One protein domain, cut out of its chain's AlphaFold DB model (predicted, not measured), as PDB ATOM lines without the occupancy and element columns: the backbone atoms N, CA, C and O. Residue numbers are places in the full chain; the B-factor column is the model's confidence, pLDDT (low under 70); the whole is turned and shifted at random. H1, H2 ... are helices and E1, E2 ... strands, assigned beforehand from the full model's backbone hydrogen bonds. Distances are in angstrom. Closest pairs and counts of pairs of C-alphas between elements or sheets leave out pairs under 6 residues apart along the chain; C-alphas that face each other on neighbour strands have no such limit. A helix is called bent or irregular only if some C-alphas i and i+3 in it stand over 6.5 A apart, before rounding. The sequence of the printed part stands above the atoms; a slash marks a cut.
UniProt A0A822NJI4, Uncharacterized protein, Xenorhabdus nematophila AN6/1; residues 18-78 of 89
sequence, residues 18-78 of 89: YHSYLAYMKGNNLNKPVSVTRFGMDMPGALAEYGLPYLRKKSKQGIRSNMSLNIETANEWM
ATOM      1  N   TYR A  18      21.340 -65.774  97.519       96.81
ATOM      2  CA  TYR A  18      21.821 -66.653  96.458       96.81
ATOM      3  C   TYR A  18      23.066 -67.446  96.887       96.81
ATOM      4  O   TYR A  18      23.217 -68.603  96.512       96.81
ATOM      5  N   HIS A  19      23.923 -66.885  97.747       95.88
ATOM      6  CA  HIS A  19      25.046 -67.639  98.310       95.88
ATOM      7  C   HIS A  19      24.556 -68.725  99.269       95.88
ATOM      8  O   HIS A  19      25.085 -69.830  99.242       95.88
ATOM      9  N   SER A  20      23.535 -68.446 100.089       95.31
ATOM     10  CA  SER A  20      22.905 -69.467 100.939       95.31
ATOM     11  C   SER A  20      22.392 -70.636 100.098       95.31
ATOM     12  O   SER A  20      22.647 -71.784 100.437       95.31
ATOM     13  N   TYR A  21      21.743 -70.344  98.966       95.25
ATOM     14  CA  TYR A  21      21.296 -71.359  98.011       95.25
ATOM     15  C   TYR A  21      22.460 -72.195  97.459       95.25
ATOM     16  O   TYR A  21      22.404 -73.421  97.491       95.25
ATOM     17  N   LEU A  22      23.545 -71.562  97.007       95.06
ATOM     18  CA  LEU A  22      24.715 -72.289  96.502       95.06
ATOM     19  C   LEU A  22      25.377 -73.157  97.584       95.06
ATOM     20  O   LEU A  22      25.773 -74.289  97.308       95.06
ATOM     21  N   ALA A  23      25.468 -72.652  98.817       94.75
ATOM     22  CA  ALA A  23      25.967 -73.415  99.956       94.75
ATOM     23  C   ALA A  23      25.067 -74.621 100.261       94.75
ATOM     24  O   ALA A  23      25.587 -75.716 100.449       94.75
ATOM     25  N   TYR A  24      23.742 -74.450 100.226       94.94
ATOM     26  CA  TYR A  24      22.784 -75.545 100.380       94.94
ATOM     27  C   TYR A  24      22.967 -76.614  99.297       94.94
ATOM     28  O   TYR A  24      23.058 -77.798  99.615       94.94
ATOM     29  N   MET A  25      23.087 -76.209  98.028       95.38
ATOM     30  CA  MET A  25      23.317 -77.132  96.913       95.38
ATOM     31  C   MET A  25      24.590 -77.955  97.134       95.38
ATOM     32  O   MET A  25      24.560 -79.180  97.049       95.38
ATOM     33  N   LYS A  26      25.693 -77.291  97.506       92.56
ATOM     34  CA  LYS A  26      26.972 -77.950  97.789       92.56
ATOM     35  C   LYS A  26      26.891 -78.891  98.996       92.56
ATOM     36  O   LYS A  26      27.358 -80.020  98.898       92.56
ATOM     37  N   GLY A  27      26.294 -78.450 100.106       92.25
ATOM     38  CA  GLY A  27      26.161 -79.241 101.334       92.25
ATOM     39  C   GLY A  27      25.304 -80.499 101.166       92.25
ATOM     40  O   GLY A  27      25.524 -81.483 101.863       92.25
ATOM     41  N   ASN A  28      24.385 -80.499 100.196       93.38
ATOM     42  CA  ASN A  28      23.499 -81.624  99.889       93.38
ATOM     43  C   ASN A  28      23.928 -82.428  98.645       93.38
ATOM     44  O   ASN A  28      23.141 -83.213  98.124       93.38
ATOM     45  N   ASN A  29      25.157 -82.243  98.145       93.06
ATOM     46  CA  ASN A  29      25.680 -82.914  96.942       93.06
ATOM     47  C   ASN A  29      24.827 -82.704  95.670       93.06
ATOM     48  O   ASN A  29      24.811 -83.541  94.765       93.06
ATOM     49  N   LEU A  30      24.138 -81.567  95.571       94.12
ATOM     50  CA  LEU A  30      23.372 -81.169  94.395       94.12
ATOM     51  C   LEU A  30      24.276 -80.359  93.451       94.12
ATOM     52  O   LEU A  30      24.764 -79.284  93.795       94.12
ATOM     53  N   ASN A  31      24.492 -80.857  92.234       93.00
ATOM     54  CA  ASN A  31      25.521 -80.346  91.315       93.00
ATOM     55  C   ASN A  31      25.004 -79.430  90.189       93.00
ATOM     56  O   ASN A  31      25.794 -78.963  89.372       93.00
ATOM     57  N   LYS A  32      23.695 -79.164  90.129       94.88
ATOM     58  CA  LYS A  32      23.064 -78.353  89.073       94.88
ATOM     59  C   LYS A  32      22.346 -77.134  89.662       94.88
ATOM     60  O   LYS A  32      21.115 -77.121  89.693       94.88
ATOM     61  N   PRO A  33      23.079 -76.128  90.176       95.06
ATOM     62  CA  PRO A  33      22.455 -74.896  90.632       95.06
ATOM     63  C   PRO A  33      21.823 -74.142  89.465       95.06
ATOM     64  O   PRO A  33      22.401 -74.038  88.382       95.06
ATOM     65  N   VAL A  34      20.633 -73.595  89.696       96.25
ATOM     66  CA  VAL A  34      20.003 -72.675  88.748       96.25
ATOM     67  C   VAL A  34      20.700 -71.317  88.804       96.25
ATOM     68  O   VAL A  34      21.277 -70.947  89.826       96.25
ATOM     69  N   SER A  35      20.627 -70.550  87.715       95.50
ATOM     70  CA  SER A  35      21.197 -69.200  87.665       95.50
ATOM     71  C   SER A  35      20.500 -68.243  88.640       95.50
ATOM     72  O   SER A  35      19.332 -68.431  88.978       95.50
ATOM     73  N   VAL A  36      21.174 -67.156  89.036       94.25
ATOM     74  CA  VAL A  36      20.594 -66.121  89.918       94.25
ATOM     75  C   VAL A  36      19.296 -65.534  89.357       94.25
ATOM     76  O   VAL A  36      18.358 -65.262  90.108       94.25
ATOM     77  N   THR A  37      19.211 -65.393  88.032       93.94
ATOM     78  CA  THR A  37      18.004 -64.932  87.342       93.94
ATOM     79  C   THR A  37      16.871 -65.931  87.523       93.94
ATOM     80  O   THR A  37      15.790 -65.542  87.960       93.94
ATOM     81  N   ARG A  38      17.124 -67.219  87.253       96.50
ATOM     82  CA  ARG A  38      16.111 -68.269  87.392       96.50
ATOM     83  C   ARG A  38      15.674 -68.436  88.846       96.50
ATOM     84  O   ARG A  38      14.482 -68.410  89.119       96.50
ATOM     85  N   PHE A  39      16.629 -68.475  89.775       95.50
ATOM     86  CA  PHE A  39      16.370 -68.454  91.213       95.50
ATOM     87  C   PHE A  39      15.433 -67.299  91.592       95.50
ATOM     88  O   PHE A  39      14.403 -67.496  92.227       95.50
ATOM     89  N   GLY A  40      15.739 -66.077  91.148       93.38
ATOM     90  CA  GLY A  40      14.917 -64.905  91.436       93.38
ATOM     91  C   GLY A  40      13.515 -64.931  90.814       93.38
ATOM     92  O   GLY A  40      12.628 -64.266  91.357       93.38
ATOM     93  N   MET A  41      13.325 -65.646  89.700       94.94
ATOM     94  CA  MET A  41      12.029 -65.850  89.039       94.94
ATOM     95  C   MET A  41      11.176 -66.907  89.743       94.94
ATOM     96  O   MET A  41       9.971 -66.712  89.855       94.94
ATOM     97  N   ASP A  42      11.794 -67.981  90.237       95.94
ATOM     98  CA  ASP A  42      11.085 -69.102  90.864       95.94
ATOM     99  C   ASP A  42      10.705 -68.809  92.329       95.94
ATOM    100  O   ASP A  42       9.699 -69.313  92.824       95.94
ATOM    101  N   MET A  43      11.456 -67.937  93.017       94.12
ATOM    102  CA  MET A  43      11.250 -67.626  94.442       94.12
ATOM    103  C   MET A  43       9.829 -67.178  94.837       94.12
ATOM    104  O   MET A  43       9.337 -67.680  95.845       94.12
ATOM    105  N   PRO A  44       9.142 -66.261  94.121       95.75
ATOM    106  CA  PRO A  44       7.768 -65.898  94.467       95.75
ATOM    107  C   PRO A  44       6.810 -67.097  94.452       95.75
ATOM    108  O   PRO A  44       5.995 -67.216  95.360       95.75
ATOM    109  N   GLY A  45       6.919 -67.973  93.446       96.31
ATOM    110  CA  GLY A  45       6.077 -69.165  93.326       96.31
ATOM    111  C   GLY A  45       6.384 -70.177  94.422       96.31
ATOM    112  O   GLY A  45       5.485 -70.573  95.156       96.31
ATOM    113  N   ALA A  46       7.669 -70.484  94.611       95.31
ATOM    114  CA  ALA A  46       8.120 -71.401  95.652       95.31
ATOM    115  C   ALA A  46       7.703 -70.945  97.059       95.31
ATOM    116  O   ALA A  46       7.356 -71.775  97.884       95.31
ATOM    117  N   LEU A  47       7.709 -69.638  97.354       95.25
ATOM    118  CA  LEU A  47       7.281 -69.117  98.661       95.25
ATOM    119  C   LEU A  47       5.757 -69.049  98.812       95.25
ATOM    120  O   LEU A  47       5.251 -69.241  99.920       95.25
ATOM    121  N   ALA A  48       5.026 -68.830  97.716       95.75
ATOM    122  CA  ALA A  48       3.567 -68.841  97.721       95.75
ATOM    123  C   ALA A  48       2.995 -70.218  98.101       95.75
ATOM    124  O   ALA A  48       1.976 -70.265  98.785       95.75
ATOM    125  N   GLU A  49       3.679 -71.315  97.752       96.69
ATOM    126  CA  GLU A  49       3.319 -72.679  98.181       96.69
ATOM    127  C   GLU A  49       3.294 -72.842  99.712       96.69
ATOM    128  O   GLU A  49       2.517 -73.632 100.239       96.69
ATOM    129  N   TYR A  50       4.087 -72.044 100.436       94.31
ATOM    130  CA  TYR A  50       4.127 -72.017 101.903       94.31
ATOM    131  C   TYR A  50       3.317 -70.855 102.503       94.31
ATOM    132  O   TYR A  50       3.407 -70.594 103.702       94.31
ATOM    133  N   GLY A  51       2.561 -70.108 101.689       95.31
ATOM    134  CA  GLY A  51       1.824 -68.919 102.134       95.31
ATOM    135  C   GLY A  51       2.722 -67.751 102.564       95.31
ATOM    136  O   GLY A  51       2.271 -66.858 103.283       95.31
ATOM    137  N   LEU A  52       3.993 -67.740 102.150       94.75
ATOM    138  CA  LEU A  52       4.964 -66.719 102.535       94.75
ATOM    139  C   LEU A  52       5.066 -65.627 101.455       94.75
ATOM    140  O   LEU A  52       5.387 -65.922 100.302       94.75
ATOM    141  N   PRO A  53       4.854 -64.340 101.789       94.62
ATOM    142  CA  PRO A  53       4.977 -63.265 100.812       94.62
ATOM    143  C   PRO A  53       6.449 -62.984 100.495       94.62
ATOM    144  O   PRO A  53       7.253 -62.729 101.395       94.62
ATOM    145  N   TYR A  54       6.804 -62.946  99.209       95.94
ATOM    146  CA  TYR A  54       8.147 -62.553  98.782       95.94
ATOM    147  C   TYR A  54       8.220 -61.063  98.441       95.94
ATOM    148  O   TYR A  54       7.679 -60.608  97.433       95.94
ATOM    149  N   LEU A  55       8.939 -60.296  99.260       95.81
ATOM    150  CA  LEU A  55       9.114 -58.856  99.093       95.81
ATOM    151  C   LEU A  55      10.567 -58.530  98.759       95.81
ATOM    152  O   LEU A  55      11.502 -59.038  99.383       95.81
ATOM    153  N   ARG A  56      10.765 -57.628  97.794       95.12
ATOM    154  CA  ARG A  56      12.083 -57.132  97.386       95.12
ATOM    155  C   ARG A  56      12.082 -55.614  97.309       95.12
ATOM    156  O   ARG A  56      11.158 -55.019  96.765       95.12
ATOM    157  N   LYS A  57      13.157 -54.991  97.788       96.25
ATOM    158  CA  LYS A  57      13.365 -53.543  97.722       96.25
ATOM    159  C   LYS A  57      14.772 -53.234  97.225       96.25
ATOM    160  O   LYS A  57      15.750 -53.799  97.718       96.25
ATOM    161  N   LYS A  58      14.884 -52.330  96.249       95.75
ATOM    162  CA  LYS A  58      16.182 -51.789  95.821       95.75
ATOM    163  C   LYS A  58      16.776 -50.934  96.945       95.75
ATOM    164  O   LYS A  58      16.069 -50.163  97.589       95.75
ATOM    165  N   SER A  59      18.074 -51.079  97.173       92.69
ATOM    166  CA  SER A  59      18.848 -50.311  98.149       92.69
ATOM    167  C   SER A  59      20.212 -49.938  97.563       92.69
ATOM    168  O   SER A  59      20.605 -50.475  96.528       92.69
ATOM    169  N   LYS A  60      20.966 -49.068  98.251       92.31
ATOM    170  CA  LYS A  60      22.334 -48.688  97.848       92.31
ATOM    171  C   LYS A  60      23.288 -49.887  97.734       92.31
ATOM    172  O   LYS A  60      24.228 -49.841  96.959       92.31
ATOM    173  N   GLN A  61      23.036 -50.956  98.490       87.56
ATOM    174  CA  GLN A  61      23.863 -52.171  98.524       87.56
ATOM    175  C   GLN A  61      23.330 -53.285  97.600       87.56
ATOM    176  O   GLN A  61      23.760 -54.430  97.702       87.56
ATOM    177  N   GLY A  62      22.353 -52.977  96.741       90.62
ATOM    178  CA  GLY A  62      21.680 -53.940  95.867       90.62
ATOM    179  C   GLY A  62      20.242 -54.239  96.293       90.62
ATOM    180  O   GLY A  62      19.615 -53.487  97.044       90.62
ATOM    181  N   ILE A  63      19.682 -55.336  95.784       94.75
ATOM    182  CA  ILE A  63      18.304 -55.741  96.082       94.75
ATOM    183  C   ILE A  63      18.280 -56.492  97.414       94.75
ATOM    184  O   ILE A  63      18.974 -57.494  97.584       94.75
ATOM    185  N   ARG A  64      17.463 -56.018  98.354       95.69
ATOM    186  CA  ARG A  64      17.210 -56.673  99.641       95.69
ATOM    187  C   ARG A  64      15.858 -57.377  99.606       95.69
ATOM    188  O   ARG A  64      14.874 -56.776  99.181       95.69
ATOM    189  N   SER A  65      15.815 -58.620 100.071       95.50
ATOM    190  CA  SER A  65      14.584 -59.374 100.311       95.50
ATOM    191  C   SER A  65      14.183 -59.369 101.786       95.50
ATOM    192  O   SER A  65      15.025 -59.144 102.667       95.50
ATOM    193  N   ASN A  66      12.912 -59.678 102.049       95.56
ATOM    194  CA  ASN A  66      12.377 -59.952 103.387       95.56
ATOM    195  C   ASN A  66      12.736 -61.346 103.935       95.56
ATOM    196  O   ASN A  66      12.341 -61.672 105.046       95.56
ATOM    197  N   MET A  67      13.498 -62.155 103.193       94.38
ATOM    198  CA  MET A  67      13.918 -63.484 103.639       94.38
ATOM    199  C   MET A  67      15.018 -63.404 104.699       94.38
ATOM    200  O   MET A  67      15.929 -62.570 104.600       94.38
ATOM    201  N   SER A  68      14.975 -64.318 105.659       92.50
ATOM    202  CA  SER A  68      16.013 -64.549 106.663       92.50
ATOM    203  C   SER A  68      16.422 -66.016 106.666       92.50
ATOM    204  O   SER A  68      15.612 -66.893 106.375       92.50
ATOM    205  N   LEU A  69      17.680 -66.272 107.005       90.88
ATOM    206  CA  LEU A  69      18.190 -67.623 107.163       90.88
ATOM    207  C   LEU A  69      17.853 -68.128 108.567       90.88
ATOM    208  O   LEU A  69      18.134 -67.431 109.543       90.88
ATOM    209  N   ASN A  70      17.290 -69.330 108.673       91.81
ATOM    210  CA  ASN A  70      17.253 -70.033 109.949       91.81
ATOM    211  C   ASN A  70      18.661 -70.580 110.221       91.81
ATOM    212  O   ASN A  70      19.143 -71.442 109.492       91.81
ATOM    213  N   ILE A  71      19.341 -70.028 111.225       87.38
ATOM    214  CA  ILE A  71      20.743 -70.353 111.502       87.38
ATOM    215  C   ILE A  71      20.903 -71.774 112.040       87.38
ATOM    216  O   ILE A  71      21.894 -72.422 111.716       87.38
ATOM    217  N   GLU A  72      19.935 -72.269 112.812       87.69
ATOM    218  CA  GLU A  72      19.989 -73.606 113.405       87.69
ATOM    219  C   GLU A  72      20.019 -74.672 112.312       87.69
ATOM    220  O   GLU A  72      20.945 -75.477 112.267       87.69
ATOM    221  N   THR A  73      19.083 -74.596 111.362       87.81
ATOM    222  CA  THR A  73      19.027 -75.533 110.231       87.81
ATOM    223  C   THR A  73      20.132 -75.277 109.214       87.81
ATOM    224  O   THR A  73      20.653 -76.205 108.602       87.81
ATOM    225  N   ALA A  74      20.538 -74.020 109.026       89.31
ATOM    226  CA  ALA A  74      21.583 -73.700 108.067       89.31
ATOM    227  C   ALA A  74      22.956 -74.250 108.462       89.31
ATOM    228  O   ALA A  74      23.764 -74.551 107.587       89.31
ATOM    229  N   ASN A  75      23.236 -74.402 109.758       89.12
ATOM    230  CA  ASN A  75      24.509 -74.944 110.232       89.12
ATOM    231  C   ASN A  75      24.762 -76.399 109.797       89.12
ATOM    232  O   ASN A  75      25.914 -76.828 109.815       89.12
ATOM    233  N   GLU A  76      23.727 -77.139 109.387       89.38
ATOM    234  CA  GLU A  76      23.851 -78.523 108.910       89.38
ATOM    235  C   GLU A  76      24.518 -78.612 107.530       89.38
ATOM    236  O   GLU A  76      25.312 -79.517 107.280       89.38
ATOM    237  N   TRP A  77      24.226 -77.659 106.640       88.94
ATOM    238  CA  TRP A  77      24.697 -77.664 105.248       88.94
ATOM    239  C   TRP A  77      25.649 -76.512 104.910       88.94
ATOM    240  O   TRP A  77      26.310 -76.547 103.869       88.94
ATOM    241  N   MET A  78      25.741 -75.473 105.744       87.38
ATOM    242  CA  MET A  78      26.698 -74.389 105.529       87.38
ATOM    243  C   MET A  78      28.135 -74.883 105.742       87.38
ATOM    244  O   MET A  78      28.395 -75.645 106.676       87.38
TER     245      MET A  78
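Overview. This is residues 18 to 78 of the 89 residues of an uncharacterized protein of Xenorhabdus nematophila AN6/1 (UniProt A0A822NJI4). The chain goes round in an open ring of few contacts: H1, then H2 about perpendicular to it, then the hairpin of E1 and E2, then H3, which comes back to H1 and meets it near their last residues as a V. The tip of the hairpin, residues 58 to 63, sticks out. The printed part has 61 residues, with three named helices and two named strands in the order H1 H2 E1 E2 H3; the class is mixed and the two-stranded sheet, E1 - E2, is antiparallel. The whole is only just compact, close to loose, with a radius of gyration of the C-alphas of 12.6 A and spans of 31 by 29 by 25 A.

Arrangement. H1, residues 18 to 27, and H2, residues 36 to 48, are close but not clearly touching; their closest C-alphas, of Tyr 18 and Val 36, are 6.7 A apart, and their lines stand about perpendicular at 87 degrees. E1, residues 56 to 59, and E2, residues 62 to 65, form an antiparallel hairpin, with N 57 and O 64 at 2.8 A and N 64 and O 57 at 2.9 A, within hydrogen-bond range. H3, residues 71 to 77, touches H1 at a steep tilt of 50 degrees, the same way; the closest C-alphas, of Gly 27 and Trp 77, are 4.5 A apart. H2 and H3 are apart. Every O i to N i+4 pair is within hydrogen-bond range in H1, 7 of 9 in H2, and 1 of 3 in H3, where 3 of 4 O i to N i+3 pairs are.

Along the chain. H1 begins at C-alpha 18 (21.821, -66.653, 96.458) and is 14.2 A long. H2 is 18.9 A long and only just irregular, with C-alphas 41 and 44 6.9 A apart. E1 is 9.6 A and E2 10.0 A long. H3, 10.4 A, ends at C-alpha 77 (24.697, -77.664, 105.248).

Size, cuts and confidence. The C-alphas farthest apart, of Asn 29 and Lys 60, are 34.4 A apart. The printed part has no cut and no long link. The mean pLDDT of the printed part is 93.7, and no printed residue is under 70.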